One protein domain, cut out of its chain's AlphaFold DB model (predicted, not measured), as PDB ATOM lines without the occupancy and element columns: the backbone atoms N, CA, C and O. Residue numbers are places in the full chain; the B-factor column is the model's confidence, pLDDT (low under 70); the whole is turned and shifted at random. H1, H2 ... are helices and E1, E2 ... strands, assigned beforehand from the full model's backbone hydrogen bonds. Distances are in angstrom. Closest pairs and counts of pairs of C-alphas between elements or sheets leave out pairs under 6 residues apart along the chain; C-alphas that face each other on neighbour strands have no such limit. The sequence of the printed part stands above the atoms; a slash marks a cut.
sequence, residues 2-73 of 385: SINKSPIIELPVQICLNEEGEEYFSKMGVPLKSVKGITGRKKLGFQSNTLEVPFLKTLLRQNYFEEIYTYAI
ATOM      1  N   SER A   2      54.328  13.923  16.520       31.81
ATOM      2  CA  SER A   2      55.488  14.344  15.741       31.81
ATOM      3  C   SER A   2      56.757  14.310  16.605       31.81
ATOM      4  O   SER A   2      56.722  14.564  17.808       31.81
ATOM      5  N   ILE A   3      57.881  13.957  15.986       35.06
ATOM      6  CA  ILE A   3      59.162  13.638  16.640       35.06
ATOM      7  C   ILE A   3      59.838  14.878  17.285       35.06
ATOM      8  O   ILE A   3      60.825  14.724  17.991       35.06
ATOM      9  N   ASN A   4      59.277  16.089  17.134       36.81
ATOM     10  CA  ASN A   4      59.941  17.359  17.478       36.81
ATOM     11  C   ASN A   4      59.181  18.308  18.432       36.81
ATOM     12  O   ASN A   4      59.588  19.459  18.574       36.81
ATOM     13  N   LYS A   5      58.098  17.890  19.105       63.00
ATOM     14  CA  LYS A   5      57.490  18.741  20.150       63.00
ATOM     15  C   LYS A   5      58.231  18.589  21.481       63.00
ATOM     16  O   LYS A   5      58.523  17.469  21.898       63.00
ATOM     17  N   SER A   6      58.510  19.720  22.139       71.19
ATOM     18  CA  SER A   6      59.099  19.760  23.484       71.19
ATOM     19  C   SER A   6      58.324  18.835  24.436       71.19
ATOM     20  O   SER A   6      57.090  18.860  24.432       71.19
ATOM     21  N   PRO A   7      58.999  18.030  25.277       85.62
ATOM     22  CA  PRO A   7      58.331  17.194  26.276       85.62
ATOM     23  C   PRO A   7      57.716  18.011  27.425       85.62
ATOM     24  O   PRO A   7      57.141  17.427  28.344       85.62
ATOM     25  N   ILE A   8      57.842  19.340  27.385       91.19
ATOM     26  CA  ILE A   8      57.386  20.277  28.403       91.19
ATOM     27  C   ILE A   8      56.381  21.240  27.767       91.19
ATOM     28  O   ILE A   8      56.680  21.891  26.767       91.19
ATOM     29  N   ILE A   9      55.205  21.351  28.380       91.81
ATOM     30  CA  ILE A   9      54.168  22.320  28.026       91.81
ATOM     31  C   ILE A   9      54.254  23.488  29.011       91.81
ATOM     32  O   ILE A   9      54.039  23.308  30.207       91.81
ATOM     33  N   GLU A  10      54.538  24.695  28.531       92.56
ATOM     34  CA  GLU A  10      54.663  25.896  29.374       92.56
ATOM     35  C   GLU A  10      53.302  26.531  29.700       92.56
ATOM     36  O   GLU A  10      53.013  27.678  29.334       92.56
ATOM     37  N   LEU A  11      52.451  25.758  30.374       92.25
ATOM     38  CA  LEU A  11      51.136  26.168  30.849       92.25
ATOM     39  C   LEU A  11      51.094  26.071  32.381       92.25
ATOM     40  O   LEU A  11      51.313  24.980  32.915       92.25
ATOM     41  N   PRO A  12      50.772  27.165  33.094       92.75
ATOM     42  CA  PRO A  12      50.519  27.104  34.525       92.75
ATOM     43  C   PRO A  12      49.305  26.234  34.814       92.75
ATOM     44  O   PRO A  12      48.205  26.531  34.354       92.75
ATOM     45  N   VAL A  13      49.496  25.160  35.569       94.94
ATOM     46  CA  VAL A  13      48.447  24.185  35.860       94.94
ATOM     47  C   VAL A  13      48.383  23.856  37.342       94.94
ATOM     48  O   VAL A  13      49.394  23.782  38.048       94.94
ATOM     49  N   GLN A  14      47.164  23.614  37.801       96.88
ATOM     50  CA  GLN A  14      46.868  22.909  39.032       96.88
ATOM     51  C   GLN A  14      46.205  21.585  38.664       96.88
ATOM     52  O   GLN A  14      45.314  21.537  37.820       96.88
ATOM     53  N   ILE A  15      46.656  20.502  39.277       97.06
ATOM     54  CA  ILE A  15      46.114  19.164  39.071       97.06
ATOM     55  C   ILE A  15      45.541  18.727  40.404       97.06
ATOM     56  O   ILE A  15      46.297  18.541  41.355       97.06
ATOM     57  N   CYS A  16      44.222  18.582  40.468       97.25
ATOM     58  CA  CYS A  16      43.536  17.991  41.608       97.25
ATOM     59  C   CYS A  16      43.536  16.472  41.439       97.25
ATOM     60  O   CYS A  16      43.112  15.965  40.396       97.25
ATOM     61  N   LEU A  17      44.020  15.758  42.452       96.69
ATOM     62  CA  LEU A  17      44.001  14.302  42.472       96.69
ATOM     63  C   LEU A  17      42.626  13.790  42.907       96.69
ATOM     64  O   LEU A  17      41.850  14.508  43.536       96.69
ATOM     65  N   ASN A  18      42.332  12.552  42.529       94.69
ATOM     66  CA  ASN A  18      41.270  11.771  43.151       94.69
ATOM     67  C   ASN A  18      41.852  10.917  44.291       94.69
ATOM     68  O   ASN A  18      43.067  10.876  44.479       94.69
ATOM     69  N   GLU A  19      40.995  10.209  45.025       94.06
ATOM     70  CA  GLU A  19      41.391   9.413  46.197       94.06
ATOM     71  C   GLU A  19      42.506   8.397  45.881       94.06
ATOM     72  O   GLU A  19      43.507   8.332  46.597       94.06
ATOM     73  N   GLU A  20      42.393   7.667  44.765       94.00
ATOM     74  CA  GLU A  20      43.409   6.696  44.325       94.00
ATOM     75  C   GLU A  20      44.762   7.362  44.025       94.00
ATOM     76  O   GLU A  20      45.820   6.853  44.403       94.00
ATOM     77  N   GLY A  21      44.739   8.522  43.361       95.50
ATOM     78  CA  GLY A  21      45.935   9.302  43.069       95.50
ATOM     79  C   GLY A  21      46.598   9.840  44.333       95.50
ATOM     80  O   GLY A  21      47.818   9.731  44.479       95.50
ATOM     81  N   GLU A  22      45.810  10.389  45.260       95.62
ATOM     82  CA  GLU A  22      46.305  10.865  46.554       95.62
ATOM     83  C   GLU A  22      47.004   9.738  47.318       95.62
ATOM     84  O   GLU A  22      48.143   9.910  47.764       95.62
ATOM     85  N   GLU A  23      46.376   8.562  47.407       95.88
ATOM     86  CA  GLU A  23      46.948   7.405  48.089       95.88
ATOM     87  C   GLU A  23      48.244   6.933  47.412       95.88
ATOM     88  O   GLU A  23      49.255   6.706  48.087       95.88
ATOM     89  N   TYR A  24      48.248   6.819  46.080       95.38
ATOM     90  CA  TYR A  24      49.405   6.358  45.314       95.38
ATOM     91  C   TYR A  24      50.629   7.259  45.516       95.38
ATOM     92  O   TYR A  24      51.710   6.779  45.869       95.38
ATOM     93  N   PHE A  25      50.474   8.569  45.320       95.31
ATOM     94  CA  PHE A  25      51.587   9.510  45.453       95.31
ATOM     95  C   PHE A  25      52.042   9.673  46.906       95.31
ATOM     96  O   PHE A  25      53.249   9.762  47.145       95.31
ATOM     97  N   SER A  26      51.119   9.613  47.872       93.19
ATOM     98  CA  SER A  26      51.477   9.621  49.296       93.19
ATOM     99  C   SER A  26      52.319   8.399  49.673       93.19
ATOM    100  O   SER A  26      53.343   8.546  50.338       93.19
ATOM    101  N   LYS A  27      51.957   7.199  49.189       94.44
ATOM    102  CA  LYS A  27      52.744   5.968  49.406       94.44
ATOM    103  C   LYS A  27      54.138   6.041  48.785       94.44
ATOM    104  O   LYS A  27      55.083   5.490  49.340       94.44
ATOM    105  N   MET A  28      54.272   6.731  47.654       92.75
ATOM    106  CA  MET A  28      55.556   6.961  46.983       92.75
ATOM    107  C   MET A  28      56.404   8.060  47.649       92.75
ATOM    108  O   MET A  28      57.503   8.344  47.174       92.75
ATOM    109  N   GLY A  29      55.913   8.697  48.721       91.69
ATOM    110  CA  GLY A  29      56.605   9.794  49.402       91.69
ATOM    111  C   GLY A  29      56.669  11.086  48.582       91.69
ATOM    112  O   GLY A  29      57.513  11.940  48.848       91.69
ATOM    113  N   VAL A  30      55.808  11.236  47.570       92.56
ATOM    114  CA  VAL A  30      55.761  12.439  46.733       92.56
ATOM    115  C   VAL A  30      54.978  13.531  47.473       92.56
ATOM    116  O   VAL A  30      53.823  13.306  47.839       92.56
ATOM    117  N   PRO A  31      55.557  14.725  47.695       91.62
ATOM    118  CA  PRO A  31      54.887  15.786  48.437       91.62
ATOM    119  C   PRO A  31      53.707  16.365  47.646       91.62
ATOM    120  O   PRO A  31      53.873  16.878  46.537       91.62
ATOM    121  N   LEU A  32      52.521  16.328  48.253       95.50
ATOM    122  CA  LEU A  32      51.289  16.891  47.699       95.50
ATOM    123  C   LEU A  32      51.040  18.304  48.242       95.50
ATOM    124  O   LEU A  32      51.317  18.605  49.403       95.50
ATOM    125  N   LYS A  33      50.495  19.183  47.399       95.12
ATOM    126  CA  LYS A  33      50.114  20.555  47.761       95.12
ATOM    127  C   LYS A  33      48.600  20.678  47.871       95.12
ATOM    128  O   LYS A  33      47.867  19.988  47.169       95.12
ATOM    129  N   SER A  34      48.137  21.617  48.695       95.50
ATOM    130  CA  SER A  34      46.742  22.054  48.655       95.50
ATOM    131  C   SER A  34      46.529  22.962  47.440       95.50
ATOM    132  O   SER A  34      47.063  24.069  47.391       95.50
ATOM    133  N   VAL A  35      45.762  22.479  46.467       95.38
ATOM    134  CA  VAL A  35      45.424  23.162  45.212       95.38
ATOM    135  C   VAL A  35      43.921  23.424  45.125       95.38
ATOM    136  O   VAL A  35      43.150  22.919  45.945       95.38
ATOM    137  N   LYS A  36      43.492  24.247  44.166       92.69
ATOM    138  CA  LYS A  36      42.080  24.546  43.913       92.69
ATOM    139  C   LYS A  36      41.761  24.344  42.437       92.69
ATOM    140  O   LYS A  36      42.450  24.873  41.575       92.69
ATOM    141  N   GLY A  37      40.685  23.622  42.168       89.94
ATOM    142  CA  GLY A  37      40.087  23.581  40.838       89.94
ATOM    143  C   GLY A  37      39.149  24.759  40.592       89.94
ATOM    144  O   GLY A  37      39.027  25.670  41.418       89.94
ATOM    145  N   ILE A  38      38.389  24.675  39.507       87.50
ATOM    146  CA  ILE A  38      37.411  25.689  39.084       87.50
ATOM    147  C   ILE A  38      36.258  25.885  40.084       87.50
ATOM    148  O   ILE A  38      35.611  26.926  40.134       87.50
ATOM    149  N   THR A  39      36.008  24.886  40.936       83.44
ATOM    150  CA  THR A  39      35.011  24.978  42.018       83.44
ATOM    151  C   THR A  39      35.504  25.801  43.213       83.44
ATOM    152  O   THR A  39      34.730  26.095  44.125       83.44
ATOM    153  N   GLY A  40      36.801  26.122  43.263       84.69
ATOM    154  CA  GLY A  40      37.454  26.801  44.382       84.69
ATOM    155  C   GLY A  40      37.658  25.937  45.633       84.69
ATOM    156  O   GLY A  40      38.286  26.401  46.593       84.69
ATOM    157  N   ARG A  41      37.165  24.688  45.644       88.88
ATOM    158  CA  ARG A  41      37.361  23.740  46.750       88.88
ATOM    159  C   ARG A  41      38.825  23.311  46.815       88.88
ATOM    160  O   ARG A  41      39.435  23.019  45.789       88.88
ATOM    161  N   LYS A  42      39.381  23.282  48.029       92.44
ATOM    162  CA  LYS A  42      40.748  22.807  48.264       92.44
ATOM    163  C   LYS A  42      40.804  21.289  48.094       92.44
ATOM    164  O   LYS A  42      39.979  20.595  48.680       92.44
ATOM    165  N   LYS A  43      41.789  20.808  47.340       94.31
ATOM    166  CA  LYS A  43      42.108  19.386  47.135       94.31
ATOM    167  C   LYS A  43      43.609  19.161  47.230       94.31
ATOM    168  O   LYS A  43      44.367  20.135  47.207       94.31
ATOM    169  N   LEU A  44      44.044  17.910  47.364       96.38
ATOM    170  CA  LEU A  44      45.459  17.585  47.248       96.38
ATOM    171  C   LEU A  44      45.842  17.393  45.782       96.38
ATOM    172  O   LEU A  44      45.052  16.948  44.949       96.38
ATOM    173  N   GLY A  45      47.077  17.757  45.463       96.75
ATOM    174  CA  GLY A  45      47.649  17.489  44.158       96.75
ATOM    175  C   GLY A  45      48.857  18.345  43.840       96.75
ATOM    176  O   GLY A  45      49.700  18.598  44.705       96.75
ATOM    177  N   PHE A  46      48.965  18.759  42.582       96.38
ATOM    178  CA  PHE A  46      50.178  19.362  42.035       96.38
ATOM    179  C   PHE A  46      49.920  20.759  41.489       96.38
ATOM    180  O   PHE A  46      48.885  21.025  40.889       96.38
ATOM    181  N   GLN A  47      50.896  21.646  41.660       94.94
ATOM    182  CA  GLN A  47      50.899  22.976  41.060       94.94
ATOM    183  C   GLN A  47      52.256  23.222  40.417       94.94
ATOM    184  O   GLN A  47      53.285  23.093  41.092       94.94
ATOM    185  N   SER A  48      52.241  23.600  39.141       92.94
ATOM    186  CA  SER A  48      53.441  23.880  38.357       92.94
ATOM    187  C   SER A  48      53.173  24.938  37.286       92.94
ATOM    188  O   SER A  48      52.049  25.082  36.815       92.94
ATOM    189  N   ASN A  49      54.219  25.664  36.884       91.94
ATOM    190  CA  ASN A  49      54.178  26.590  35.744       91.94
ATOM    191  C   ASN A  49      54.388  25.881  34.397       91.94
ATOM    192  O   ASN A  49      54.187  26.476  33.339       91.94
ATOM    193  N   THR A  50      54.815  24.622  34.449       93.31
ATOM    194  CA  THR A  50      55.061  23.766  33.296       93.31
ATOM    195  C   THR A  50      54.489  22.376  33.546       93.31
ATOM    196  O   THR A  50      54.417  21.905  34.683       93.31
ATOM    197  N   LEU A  51      54.094  21.696  32.477       92.62
ATOM    198  CA  LEU A  51      53.559  20.347  32.524       92.62
ATOM    199  C   LEU A  51      54.425  19.412  31.688       92.62
ATOM    200  O   LEU A  51      54.505  19.536  30.466       92.62
ATOM    201  N   GLU A  52      55.062  18.455  32.352       93.94
ATOM    202  CA  GLU A  52      55.809  17.401  31.678       93.94
ATOM    203  C   GLU A  52      54.842  16.399  31.038       93.94
ATOM    204  O   GLU A  52      54.013  15.776  31.706       93.94
ATOM    205  N   VAL A  53      54.965  16.202  29.725       91.88
ATOM    206  CA  VAL A  53      54.112  15.285  28.960       91.88
ATOM    207  C   VAL A  53      54.175  13.843  29.496       91.88
ATOM    208  O   VAL A  53      53.117  13.215  29.592       91.88
ATOM    209  N   PRO A  54      55.344  13.276  29.873       91.44
ATOM    210  CA  PRO A  54      55.401  11.942  30.481       91.44
ATOM    211  C   PRO A  54      54.625  11.836  31.801       91.44
ATOM    212  O   PRO A  54      53.956  10.826  32.047       91.44
ATOM    213  N   PHE A  55      54.674  12.884  32.626       92.62
ATOM    214  CA  PHE A  55      53.944  12.942  33.888       92.62
ATOM    215  C   PHE A  55      52.432  13.005  33.650       92.62
ATOM    216  O   PHE A  55      51.696  12.167  34.173       92.62
ATOM    217  N   LEU A  56      51.974  13.901  32.767       93.31
ATOM    218  CA  LEU A  56      50.562  13.994  32.384       93.31
ATOM    219  C   LEU A  56      50.037  12.661  31.826       93.31
ATOM    220  O   LEU A  56      48.982  12.190  32.238       93.31
ATOM    221  N   LYS A  57      50.788  12.001  30.934       90.44
ATOM    222  CA  LYS A  57      50.417  10.676  30.407       90.44
ATOM    223  C   LYS A  57      50.281   9.623  31.506       90.44
ATOM    224  O   LYS A  57      49.415   8.758  31.414       90.44
ATOM    225  N   THR A  58      51.129   9.680  32.531       90.44
ATOM    226  CA  THR A  58      51.057   8.753  33.667       90.44
ATOM    227  C   THR A  58      49.780   8.980  34.472       90.44
ATOM    228  O   THR A  58      49.057   8.016  34.715       90.44
ATOM    229  N   LEU A  59      49.463  10.237  34.797       93.00
ATOM    230  CA  LEU A  59      48.220  10.604  35.483       93.00
ATOM    231  C   LEU A  59      46.978  10.174  34.694       93.00
ATOM    232  O   LEU A  59      46.063   9.580  35.259       93.00
ATOM    233  N   LEU A  60      46.970  10.438  33.384       91.62
ATOM    234  CA  LEU A  60      45.851  10.128  32.497       91.62
ATOM    235  C   LEU A  60      45.625   8.620  32.328       91.62
ATOM    236  O   LEU A  60      44.484   8.161  32.331       91.62
ATOM    237  N   ARG A  61      46.701   7.839  32.176       86.81
ATOM    238  CA  ARG A  61      46.612   6.384  31.987       86.81
ATOM    239  C   ARG A  61      46.130   5.668  33.244       86.81
ATOM    240  O   ARG A  61      45.376   4.712  33.126       86.81
ATOM    241  N   GLN A  62      46.589   6.112  34.413       89.06
ATOM    242  CA  GLN A  62      46.209   5.515  35.697       89.06
ATOM    243  C   GLN A  62      44.931   6.114  36.286       89.06
ATOM    244  O   GLN A  62      44.471   5.641  37.314       89.06
ATOM    245  N   ASN A  63      44.362   7.142  35.649       90.44
ATOM    246  CA  ASN A  63      43.209   7.868  36.164       90.44
ATOM    247  C   ASN A  63      43.428   8.402  37.595       90.44
ATOM    248  O   ASN A  63      42.565   8.270  38.447       90.44
ATOM    249  N   TYR A  64      44.587   9.006  37.872       94.38
ATOM    250  CA  TYR A  64      44.935   9.526  39.207       94.38
ATOM    251  C   TYR A  64      44.539  10.987  39.437       94.38
ATOM    252  O   TYR A  64      45.005  11.621  40.378       94.38
ATOM    253  N   PHE A  65      43.728  11.563  38.557       94.94
ATOM    254  CA  PHE A  65      43.340  12.962  38.634       94.94
ATOM    255  C   PHE A  65      41.826  13.094  38.550       94.94
ATOM    256  O   PHE A  65      41.148  12.300  37.905       94.94
ATOM    257  N   GLU A  66      41.311  14.134  39.186       94.56
ATOM    258  CA  GLU A  66      39.916  14.535  39.065       94.56
ATOM    259  C   GLU A  66      39.763  15.714  38.101       94.56
ATOM    260  O   GLU A  66      38.837  15.759  37.291       94.56
ATOM    261  N   GLU A  67      40.688  16.673  38.182       96.75
ATOM    262  CA  GLU A  67      40.629  17.915  37.424       96.75
ATOM    263  C   GLU A  67      42.038  18.404  37.090       96.75
ATOM    264  O   GLU A  67      42.893  18.525  37.968       96.75
ATOM    265  N   ILE A  68      42.271  18.719  35.818       97.19
ATOM    266  CA  ILE A  68      43.402  19.548  35.390       97.19
ATOM    267  C   ILE A  68      42.846  20.946  35.168       97.19
ATOM    268  O   ILE A  68      41.827  21.105  34.502       97.19
ATOM    269  N   TYR A  69      43.498  21.950  35.734       96.31
ATOM    270  CA  TYR A  69      42.971  23.300  35.848       96.31
ATOM    271  C   TYR A  69      44.048  24.328  35.503       96.31
ATOM    272  O   TYR A  69      45.183  24.220  35.961       96.31
ATOM    273  N   THR A  70      43.709  25.340  34.712       96.06
ATOM    274  CA  THR A  70      44.580  26.486  34.423       96.06
ATOM    275  C   THR A  70      43.778  27.774  34.487       96.06
ATOM    276  O   THR A  70      42.565  27.776  34.280       96.06
ATOM    277  N   TYR A  71      44.452  28.879  34.772       94.12
ATOM    278  CA  TYR A  71      43.839  30.194  34.763       94.12
ATOM    279  C   TYR A  71      44.863  31.264  34.406       94.12
ATOM    280  O   TYR A  71      46.037  31.178  34.778       94.12
ATOM    281  N   ALA A  72      44.411  32.288  33.694       93.25
ATOM    282  CA  ALA A  72      45.204  33.463  33.364       93.25
ATOM    283  C   ALA A  72      44.287  34.646  33.029       93.25
ATOM    284  O   ALA A  72      43.093  34.475  32.798       93.25
ATOM    285  N   ILE A  73      44.839  35.860  32.997       90.69
ATOM    286  CA  ILE A  73      44.105  37.038  32.500       90.69
ATOM    287  C   ILE A  73      43.897  36.933  30.984       90.69
ATOM    288  O   ILE A  73      42.833  37.268  30.475       90.69
TER     289      ILE A  73
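This is residues 2 to 73 of the 385 residues of an uncharacterized protein of Spirochaetes bacterium GWB1_36_13 (UniProt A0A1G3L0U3). You are looking at one strongly twisted, curled sheet of four strands, E2, E3, E1 and E4 in that order across it, with two short helices, H1 and H2, near the end where E4 begins at Phe 65. A stretch with no named element, residues 2 to 12, leads into E1, and a short antiparallel pairing ties its residues 8 to 9 to residues 51 to 52. The printed part has 72 residues, with two named helices and four named strands along the chain as E1, H1, E2, E3, H2, E4; the sheet is antiparallel throughout and the class is mixed, helices and strands. The whole is compact, with a radius of gyration of the C-alphas of 12.5 A and spans of 35 by 32 by 18 A.

Start at Ser 2, with its C-alpha at (55.488, 14.344, 15.741), and go on to C-alpha 13 at (48.447, 24.185, 35.860), where E1, residues 13 to 17, begins. H1 follows at residues 19 to 27, 12.3 A long, and then E2 at residues 33 to 36. E3 takes residues 42 to 48 over 16.1 A, and H2 residues 53 to 62 over 14.3 A. E4, residues 65 to 72, runs 21.2 A to C-alpha 72 at (45.204, 33.463, 33.364).

Begin with the sheet, whose edge strands are E2 and E4. In the hairpin of E2 and E3, find N 35 and O 43 within hydrogen-bond range at 2.8 A. The pairing of E3 is staggered: its residues 42 to 45 pair with E2 and its residues 45 to 48 with E1, where N 15 and O 46 are 2.8 A apart. E1 and E4 are antiparallel at 159 degrees, with N 14 and O 69 at 2.8 A. E1, H1 and E2 form a split strand-helix-strand unit, two strands running the same way with E3 between them; E3, H2 and E4 form another, with E1 between. Both crossovers are right-handed. H1 is on the sheet at a height of 7.7 A, and its closest C-alpha to E4 is that of Gly 21, 6.3 A from that of Phe 65. H2 only grazes the sheet with residues 56 to 60; the C-alphas of Leu 59 and Phe 65 are its closest pair with E4, at 6.3 A. H1 and H2 are only just apart, at 8.0 A. In H1 and H2 every O i to N i+4 pair is within hydrogen-bond range.

The two C-alphas farthest apart are those of Ile 3 and Arg 41, 38.5 A. The printed part has no cut, and each link between successive named elements is tight. Mean pLDDT of the printed part is 90.0, with residues 2 to 5 under 70.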